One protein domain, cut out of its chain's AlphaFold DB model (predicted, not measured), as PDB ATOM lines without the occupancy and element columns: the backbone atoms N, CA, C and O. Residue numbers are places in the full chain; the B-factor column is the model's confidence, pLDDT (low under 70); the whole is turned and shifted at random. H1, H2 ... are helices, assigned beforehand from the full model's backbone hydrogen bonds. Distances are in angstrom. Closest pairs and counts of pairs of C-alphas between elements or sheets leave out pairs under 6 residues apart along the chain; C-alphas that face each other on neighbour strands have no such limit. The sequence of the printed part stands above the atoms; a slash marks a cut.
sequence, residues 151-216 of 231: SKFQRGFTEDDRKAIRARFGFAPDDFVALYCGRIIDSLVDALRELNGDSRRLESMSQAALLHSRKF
ATOM      1  N   SER A 151     -22.037  19.403  -0.941       84.06
ATOM      2  CA  SER A 151     -23.218  20.272  -1.038       84.06
ATOM      3  C   SER A 151     -24.228  20.025   0.089       84.06
ATOM      4  O   SER A 151     -24.908  20.953   0.529       84.06
ATOM      5  N   LYS A 152     -24.268  18.802   0.637       83.62
ATOM      6  CA  LYS A 152     -25.107  18.447   1.796       83.62
ATOM      7  C   LYS A 152     -24.604  19.049   3.109       83.62
ATOM      8  O   LYS A 152     -25.384  19.167   4.052       83.62
ATOM      9  N   PHE A 153     -23.326  19.430   3.178       78.69
ATOM     10  CA  PHE A 153     -22.669  19.935   4.390       78.69
ATOM     11  C   PHE A 153     -22.296  21.422   4.303       78.69
ATOM     12  O   PHE A 153     -22.059  22.052   5.330       78.69
ATOM     13  N   GLN A 154     -22.279  22.007   3.104       71.00
ATOM     14  CA  GLN A 154     -21.964  23.418   2.858       71.00
ATOM     15  C   GLN A 154     -23.212  24.296   2.732       71.00
ATOM     16  O   GLN A 154     -23.320  25.135   1.837       71.00
ATOM     17  N   ARG A 155     -24.165  24.151   3.653       71.50
ATOM     18  CA  ARG A 155     -25.207  25.169   3.790       71.50
ATOM     19  C   ARG A 155     -24.658  26.323   4.625       71.50
ATOM     20  O   ARG A 155     -24.210  26.113   5.750       71.50
ATOM     21  N   GLY A 156     -24.695  27.538   4.080       69.69
ATOM     22  CA  GLY A 156     -24.441  28.744   4.865       69.69
ATOM     23  C   GLY A 156     -25.507  28.882   5.950       69.69
ATOM     24  O   GLY A 156     -26.696  28.782   5.653       69.69
ATOM     25  N   PHE A 157     -25.077  29.084   7.193       79.12
ATOM     26  CA  PHE A 157     -25.963  29.412   8.305       79.12
ATOM     27  C   PHE A 157     -25.724  30.861   8.696       79.12
ATOM     28  O   PHE A 157     -24.580  31.273   8.899       79.12
ATOM     29  N   THR A 158     -26.802  31.628   8.804       88.38
ATOM     30  CA  THR A 158     -26.760  32.931   9.464       88.38
ATOM     31  C   THR A 158     -26.709  32.743  10.982       88.38
ATOM     32  O   THR A 158     -27.047  31.678  11.510       88.38
ATOM     33  N   GLU A 159     -26.314  33.783  11.713       88.00
ATOM     34  CA  GLU A 159     -26.395  33.755  13.179       88.00
ATOM     35  C   GLU A 159     -27.841  33.601  13.677       88.00
ATOM     36  O   GLU A 159     -28.073  32.994  14.723       88.00
ATOM     37  N   ASP A 160     -28.829  34.052  12.903       91.62
ATOM     38  CA  ASP A 160     -30.239  33.852  13.231       91.62
ATOM     39  C   ASP A 160     -30.687  32.404  12.997       91.62
ATOM     40  O   ASP A 160     -31.390  31.849  13.845       91.62
ATOM     41  N   ASP A 161     -30.202  31.732  11.943       90.69
ATOM     42  CA  ASP A 161     -30.421  30.287  11.765       90.69
ATOM     43  C   ASP A 161     -29.837  29.495  12.942       90.69
ATOM     44  O   ASP A 161     -30.471  28.576  13.470       90.69
ATOM     45  N   ARG A 162     -28.629  29.871  13.389       88.38
ATOM     46  CA  ARG A 162     -27.958  29.247  14.536       88.38
ATOM     47  C   ARG A 162     -28.790  29.414  15.809       88.38
ATOM     48  O   ARG A 162     -29.027  28.426  16.507       88.38
ATOM     49  N   LYS A 163     -29.270  30.628  16.101       91.44
ATOM     50  CA  LYS A 163     -30.139  30.908  17.260       91.44
ATOM     51  C   LYS A 163     -31.457  30.144  17.185       91.44
ATOM     52  O   LYS A 163     -31.864  29.548  18.180       91.44
ATOM     53  N   ALA A 164     -32.098  30.107  16.016       93.56
ATOM     54  CA  ALA A 164     -33.368  29.415  15.819       93.56
ATOM     55  C   ALA A 164     -33.244  27.901  16.050       93.56
ATOM     56  O   ALA A 164     -34.085  27.309  16.727       93.56
ATOM     57  N   ILE A 165     -32.179  27.269  15.543       92.69
ATOM     58  CA  ILE A 165     -31.914  25.842  15.782       92.69
ATOM     59  C   ILE A 165     -31.660  25.583  17.268       92.69
ATOM     60  O   ILE A 165     -32.243  24.654  17.821       92.69
ATOM     61  N   ARG A 166     -30.841  26.408  17.934       94.38
ATOM     62  CA  ARG A 166     -30.573  26.269  19.375       94.38
ATOM     63  C   ARG A 166     -31.855  26.369  20.200       94.38
ATOM     64  O   ARG A 166     -32.149  25.452  20.964       94.38
ATOM     65  N   ALA A 167     -32.661  27.403  19.959       95.00
ATOM     66  CA  ALA A 167     -33.938  27.606  20.636       95.00
ATOM     67  C   ALA A 167     -34.918  26.444  20.397       95.00
ATOM     68  O   ALA A 167     -35.578  25.995  21.331       95.00
ATOM     69  N   ARG A 168     -34.965  25.893  19.174       96.81
ATOM     70  CA  ARG A 168     -35.800  24.725  18.841       96.81
ATOM     71  C   ARG A 168     -35.469  23.490  19.686       96.81
ATOM     72  O   ARG A 168     -36.364  22.690  19.942       96.81
ATOM     73  N   PHE A 169     -34.213  23.322  20.094       95.88
ATOM     74  CA  PHE A 169     -33.778  22.224  20.963       95.88
ATOM     75  C   PHE A 169     -33.696  22.616  22.448       95.88
ATOM     76  O   PHE A 169     -33.283  21.796  23.262       95.88
ATOM     77  N   GLY A 170     -34.124  23.831  22.810       96.69
ATOM     78  CA  GLY A 170     -34.149  24.309  24.193       96.69
ATOM     79  C   GLY A 170     -32.798  24.780  24.738       96.69
ATOM     80  O   GLY A 170     -32.666  24.910  25.949       96.69
ATOM     81  N   PHE A 171     -31.812  25.037  23.873       96.50
ATOM     82  CA  PHE A 171     -30.502  25.546  24.286       96.50
ATOM     83  C   PHE A 171     -30.504  27.073  24.422       96.50
ATOM     84  O   PHE A 171     -31.029  27.783  23.555       96.50
ATOM     85  N   ALA A 172     -29.844  27.580  25.462       93.19
ATOM     86  CA  ALA A 172     -29.511  28.992  25.610       93.19
ATOM     87  C   ALA A 172     -28.495  29.429  24.534       93.19
ATOM     88  O   ALA A 172     -27.855  28.582  23.905       93.19
ATOM     89  N   PRO A 173     -28.313  30.732  24.259       87.62
ATOM     90  CA  PRO A 173     -27.328  31.196  23.277       87.62
ATOM     91  C   PRO A 173     -25.880  30.786  23.587       87.62
ATOM     92  O   PRO A 173     -25.103  30.571  22.661       87.62
ATOM     93  N   ASP A 174     -25.543  30.633  24.866       86.69
ATOM     94  CA  ASP A 174     -24.198  30.418  25.406       86.69
ATOM     95  C   ASP A 174     -23.905  28.970  25.840       86.69
ATOM     96  O   ASP A 174     -22.754  28.653  26.132       86.69
ATOM     97  N   ASP A 175     -24.889  28.061  25.799       88.12
ATOM     98  CA  ASP A 175     -24.660  26.637  26.087       88.12
ATOM     99  C   ASP A 175     -23.545  26.022  25.215       88.12
ATOM    100  O   ASP A 175     -23.498  26.181  23.984       88.12
ATOM    101  N   PHE A 176     -22.685  25.209  25.824       83.38
ATOM    102  CA  PHE A 176     -21.803  24.333  25.064       83.38
ATOM    103  C   PHE A 176     -22.617  23.176  24.469       83.38
ATOM    104  O   PHE A 176     -23.137  22.327  25.191       83.38
ATOM    105  N   VAL A 177     -22.726  23.137  23.138       84.44
ATOM    106  CA  VAL A 177     -23.473  22.100  22.415       84.44
ATOM    107  C   VAL A 177     -22.498  21.250  21.611       84.44
ATOM    108  O   VAL A 177     -21.871  21.737  20.671       84.44
ATOM    109  N   ALA A 178     -22.411  19.965  21.950       82.81
ATOM    110  CA  ALA A 178     -21.656  18.975  21.193       82.81
ATOM    111  C   ALA A 178     -22.611  18.017  20.469       82.81
ATOM    112  O   ALA A 178     -23.549  17.489  21.066       82.81
ATOM    113  N   LEU A 179     -22.359  17.774  19.181       83.38
ATOM    114  CA  LEU A 179     -23.101  16.805  18.375       83.38
ATOM    115  C   LEU A 179     -22.203  15.608  18.067       83.38
ATOM    116  O   LEU A 179     -21.170  15.751  17.419       83.38
ATOM    117  N   TYR A 180     -22.641  14.423  18.480       84.69
ATOM    118  CA  TYR A 180     -22.047  13.163  18.060       84.69
ATOM    119  C   TYR A 180     -22.995  12.452  17.095       84.69
ATOM    120  O   TYR A 180     -24.124  12.123  17.451       84.69
ATOM    121  N   CYS A 181     -22.536  12.219  15.865       84.56
ATOM    122  CA  CYS A 181     -23.274  11.463  14.859       84.56
ATOM    123  C   CYS A 181     -22.516  10.163  14.569       84.56
ATOM    124  O   CYS A 181     -21.507  10.166  13.867       84.56
ATOM    125  N   GLY A 182     -22.975   9.056  15.153       85.31
ATOM    126  CA  GLY A 182     -22.313   7.759  15.047       85.31
ATOM    127  C   GLY A 182     -22.973   6.686  15.909       85.31
ATOM    128  O   GLY A 182     -23.997   6.923  16.551       85.31
ATOM    129  N   ARG A 183     -22.379   5.488  15.928       84.44
ATOM    130  CA  ARG A 183     -22.764   4.424  16.871       84.44
ATOM    131  C   ARG A 183     -22.296   4.815  18.269       84.44
ATOM    132  O   ARG A 183     -21.164   5.249  18.407       84.44
ATOM    133  N   ILE A 184     -23.133   4.646  19.288       87.31
ATOM    134  CA  ILE A 184     -22.753   4.955  20.674       87.31
ATOM    135  C   ILE A 184     -21.551   4.084  21.077       87.31
ATOM    136  O   ILE A 184     -21.566   2.875  20.837       87.31
ATOM    137  N   ILE A 185     -20.524   4.711  21.657       87.94
ATOM    138  CA  ILE A 185     -19.300   4.066  22.152       87.94
ATOM    139  C   ILE A 185     -19.035   4.480  23.601       87.94
ATOM    140  O   ILE A 185     -19.399   5.584  24.006       87.94
ATOM    141  N   ASP A 186     -18.357   3.617  24.354       89.50
ATOM    142  CA  ASP A 186     -18.176   3.782  25.803       89.50
ATOM    143  C   ASP A 186     -17.366   5.034  26.166       89.50
ATOM    144  O   ASP A 186     -17.693   5.744  27.114       89.50
ATOM    145  N   SER A 187     -16.353   5.371  25.363       89.56
ATOM    146  CA  SER A 187     -15.454   6.503  25.615       89.56
ATOM    147  C   SER A 187     -16.039   7.870  25.245       89.56
ATOM    148  O   SER A 187     -15.345   8.884  25.344       89.56
ATOM    149  N   LEU A 188     -17.287   7.931  24.763       89.31
ATOM    150  CA  LEU A 188     -17.870   9.178  24.267       89.31
ATOM    151  C   LEU A 188     -18.036  10.216  25.382       89.31
ATOM    152  O   LEU A 188     -17.766  11.394  25.165       89.31
ATOM    153  N   VAL A 189     -18.459   9.791  26.576       87.56
ATOM    154  CA  VAL A 189     -18.694  10.704  27.708       87.56
ATOM    155  C   VAL A 189     -17.393  11.357  28.166       87.56
ATOM    156  O   VAL A 189     -17.362  12.569  28.373       87.56
ATOM    157  N   ASP A 190     -16.318  10.578  28.281       89.75
ATOM    158  CA  ASP A 190     -15.019  11.094  28.713       89.75
ATOM    159  C   ASP A 190     -14.428  12.045  27.669       89.75
ATOM    160  O   ASP A 190     -14.006  13.148  28.015       89.75
ATOM    161  N   ALA A 191     -14.536  11.709  26.379       87.56
ATOM    162  CA  ALA A 191     -14.124  12.603  25.297       87.56
ATOM    163  C   ALA A 191     -14.895  13.938  25.302       87.56
ATOM    164  O   ALA A 191     -14.306  14.997  25.087       87.56
ATOM    165  N   LEU A 192     -16.207  13.915  25.569       86.81
ATOM    166  CA  LEU A 192     -17.016  15.136  25.665       86.81
ATOM    167  C   LEU A 192     -16.652  15.982  26.891       86.81
ATOM    168  O   LEU A 192     -16.677  17.209  26.806       86.81
ATOM    169  N   ARG A 193     -16.294  15.349  28.014       86.69
ATOM    170  CA  ARG A 193     -15.815  16.047  29.216       86.69
ATOM    171  C   ARG A 193     -14.460  16.706  28.992       86.69
ATOM    172  O   ARG A 193     -14.296  17.846  29.404       86.69
ATOM    173  N   GLU A 194     -13.530  16.029  28.320       86.88
ATOM    174  CA  GLU A 194     -12.225  16.602  27.961       86.88
ATOM    175  C   GLU A 194     -12.345  17.795  27.008       86.88
ATOM    176  O   GLU A 194     -11.557  18.733  27.085       86.88
ATOM    177  N   LEU A 195     -13.317  17.760  26.094       86.56
ATOM    178  CA  LEU A 195     -13.566  18.862  25.163       86.56
ATOM    179  C   LEU A 195     -14.260  20.054  25.824       86.56
ATOM    180  O   LEU A 195     -14.143  21.181  25.335       86.56
ATOM    181  N   ASN A 196     -14.996  19.823  26.910       85.31
ATOM    182  CA  ASN A 196     -15.729  20.872  27.592       85.31
ATOM    183  C   ASN A 196     -14.758  21.871  28.245       85.31
ATOM    184  O   ASN A 196     -14.025  21.532  29.168       85.31
ATOM    185  N   GLY A 197     -14.773  23.116  27.768       80.62
ATOM    186  CA  GLY A 197     -13.891  24.185  28.247       80.62
ATOM    187  C   GLY A 197     -12.581  24.356  27.468       80.62
ATOM    188  O   GLY A 197     -11.873  25.329  27.716       80.62
ATOM    189  N   ASP A 198     -12.271  23.497  26.488       88.69
ATOM    190  CA  ASP A 198     -11.098  23.655  25.611       88.69
ATOM    191  C   ASP A 198     -11.484  24.286  24.260       88.69
ATOM    192  O   ASP A 198     -11.574  23.632  23.215       88.69
ATOM    193  N   SER A 199     -11.721  25.602  24.274       84.00
ATOM    194  CA  SER A 199     -12.122  26.360  23.080       84.00
ATOM    195  C   SER A 199     -11.113  26.262  21.932       84.00
ATOM    196  O   SER A 199     -11.515  26.252  20.769       84.00
ATOM    197  N   ARG A 200      -9.811  26.147  22.235       89.31
ATOM    198  CA  ARG A 200      -8.761  26.032  21.209       89.31
ATOM    199  C   ARG A 200      -8.844  24.695  20.489       89.31
ATOM    200  O   ARG A 200      -8.767  24.653  19.260       89.31
ATOM    201  N   ARG A 201      -9.017  23.600  21.232       88.88
ATOM    202  CA  ARG A 201      -9.163  22.264  20.647       88.88
ATOM    203  C   ARG A 201     -10.438  22.160  19.817       88.88
ATOM    204  O   ARG A 201     -10.385  21.612  18.719       88.88
ATOM    205  N   LEU A 202     -11.541  22.749  20.279       84.56
ATOM    206  CA  LEU A 202     -12.797  22.820  19.524       84.56
ATOM    207  C   LEU A 202     -12.632  23.555  18.186       84.56
ATOM    208  O   LEU A 202     -13.051  23.043  17.144       84.56
ATOM    209  N   GLU A 203     -11.982  24.720  18.189       84.25
ATOM    210  CA  GLU A 203     -11.710  25.479  16.966       84.25
ATOM    211  C   GLU A 203     -10.788  24.702  16.017       84.25
ATOM    212  O   GLU A 203     -11.099  24.548  14.832       84.25
ATOM    213  N   SER A 204      -9.705  24.122  16.543       90.00
ATOM    214  CA  SER A 204      -8.780  23.301  15.760       90.00
ATOM    215  C   SER A 204      -9.473  22.093  15.122       90.00
ATOM    216  O   SER A 204      -9.207  21.783  13.961       90.00
ATOM    217  N   MET A 205     -10.356  21.406  15.852       85.81
ATOM    218  CA  MET A 205     -11.117  20.265  15.333       85.81
ATOM    219  C   MET A 205     -12.096  20.687  14.235       85.81
ATOM    220  O   MET A 205     -12.189  20.009  13.211       85.81
ATOM    221  N   SER A 206     -12.778  21.822  14.413       81.00
ATOM    222  CA  SER A 206     -13.686  22.387  13.410       81.00
ATOM    223  C   SER A 206     -12.956  22.686  12.093       81.00
ATOM    224  O   SER A 206     -13.384  22.248  11.022       81.00
ATOM    225  N   GLN A 207     -11.795  23.346  12.169       84.38
ATOM    226  CA  GLN A 207     -10.983  23.646  10.986       84.38
ATOM    227  C   GLN A 207     -10.429  22.378  10.327       84.38
ATOM    228  O   GLN A 207     -10.483  22.243   9.103       84.38
ATOM    229  N   ALA A 208      -9.945  21.418  11.120       87.25
ATOM    230  CA  ALA A 208      -9.435  20.153  10.600       87.25
ATOM    231  C   ALA A 208     -10.515  19.368   9.838       87.25
ATOM    232  O   ALA A 208     -10.247  18.882   8.739       87.25
ATOM    233  N   ALA A 209     -11.741  19.295  10.368       79.81
ATOM    234  CA  ALA A 209     -12.860  18.622   9.709       79.81
ATOM    235  C   ALA A 209     -13.229  19.284   8.368       79.81
ATOM    236  O   ALA A 209     -13.459  18.589   7.377       79.81
ATOM    237  N   LEU A 210     -13.226  20.620   8.309       79.12
ATOM    238  CA  LEU A 210     -13.488  21.374   7.079       79.12
ATOM    239  C   LEU A 210     -12.393  21.162   6.024       79.12
ATOM    240  O   LEU A 210     -12.683  20.998   4.841       79.12
ATOM    241  N   LEU A 211     -11.124  21.173   6.433       85.00
ATOM    242  CA  LEU A 211     -10.006  20.926   5.523       85.00
ATOM    243  C   LEU A 211     -10.006  19.483   5.018       85.00
ATOM    244  O   LEU A 211      -9.705  19.247   3.850       85.00
ATOM    245  N   HIS A 212     -10.351  18.529   5.881       84.19
ATOM    246  CA  HIS A 212     -10.440  17.119   5.524       84.19
ATOM    247  C   HIS A 212     -11.582  16.865   4.532       84.19
ATOM    248  O   HIS A 212     -11.358  16.235   3.504       84.19
ATOM    249  N   SER A 213     -12.774  17.427   4.763       81.88
ATOM    250  CA  SER A 213     -13.925  17.242   3.868       81.88
ATOM    251  C   SER A 213     -13.687  17.763   2.451       81.88
ATOM    252  O   SER A 213     -14.154  17.161   1.491       81.88
ATOM    253  N   ARG A 214     -12.903  18.836   2.296       84.94
ATOM    254  CA  ARG A 214     -12.525  19.392   0.984       84.94
ATOM    255  C   ARG A 214     -11.578  18.499   0.182       84.94
ATOM    256  O   ARG A 214     -11.483  18.679  -1.027       84.94
ATOM    257  N   LYS A 215     -10.857  17.585   0.839       88.50
ATOM    258  CA  LYS A 215      -9.947  16.643   0.168       88.50
ATOM    259  C   LYS A 215     -10.684  15.433  -0.396       88.50
ATOM    260  O   LYS A 215     -10.275  14.927  -1.431       88.50
ATOM    261  N   PHE A 216     -11.754  15.009   0.273       90.62
ATOM    262  CA  PHE A 216     -12.456  13.755   0.005       90.62
ATOM    263  C   PHE A 216     -13.886  14.021  -0.472       90.62
ATOM    264  O   PHE A 216     -14.864  13.837   0.251       90.62
TER     265      PHE A 216
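This is residues 151 to 216 of the 231 residues of an uncharacterized protein of Bifidobacterium longum subsp. infantis (strain ATCC 15697 / DSM 20088 / JCM 1222 / NCTC 11817 / S12) (UniProt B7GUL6). An open, loose frame of three helices: H1 lies by itself on one side, and a long loop, residues 169 to 187, leads from it to H2, which makes a corner with the longest helix, H3. No two helices touch. The printed part has 66 residues, 33 of them in the helices H1, H2, H3, in that order, with no named strand; the class is all helix. It is loose, with a radius of gyration of the C-alphas of 13.8 A and spans of 33 by 33 by 26 A.

H1 is residues 159 to 168, from C-alpha 159 at (-26.395, 33.755, 13.179), 14.2 A long. H2 is residues 188 to 195, 10.6 A. H3 is residues 199 to 213, 21.3 A, ending at C-alpha 213 at (-13.925, 17.242, 3.868).

H1 is apart from H2 and from H3. H2 and H3 are close but not clearly touching; their closest C-alphas, of Leu 195 and Leu 202, are 6.9 A apart. They run opposite ways at a steep tilt of 65 degrees. In H1, H2 and H3 every O i to N i+4 pair is within hydrogen-bond range.

The C-alphas farthest apart, of Gly 170 and Lys 215, are 35.0 A apart. The printed part has no cut. The link H1 to H2 is long, H2 to H3 tight. Residue 156 has pLDDT under 70.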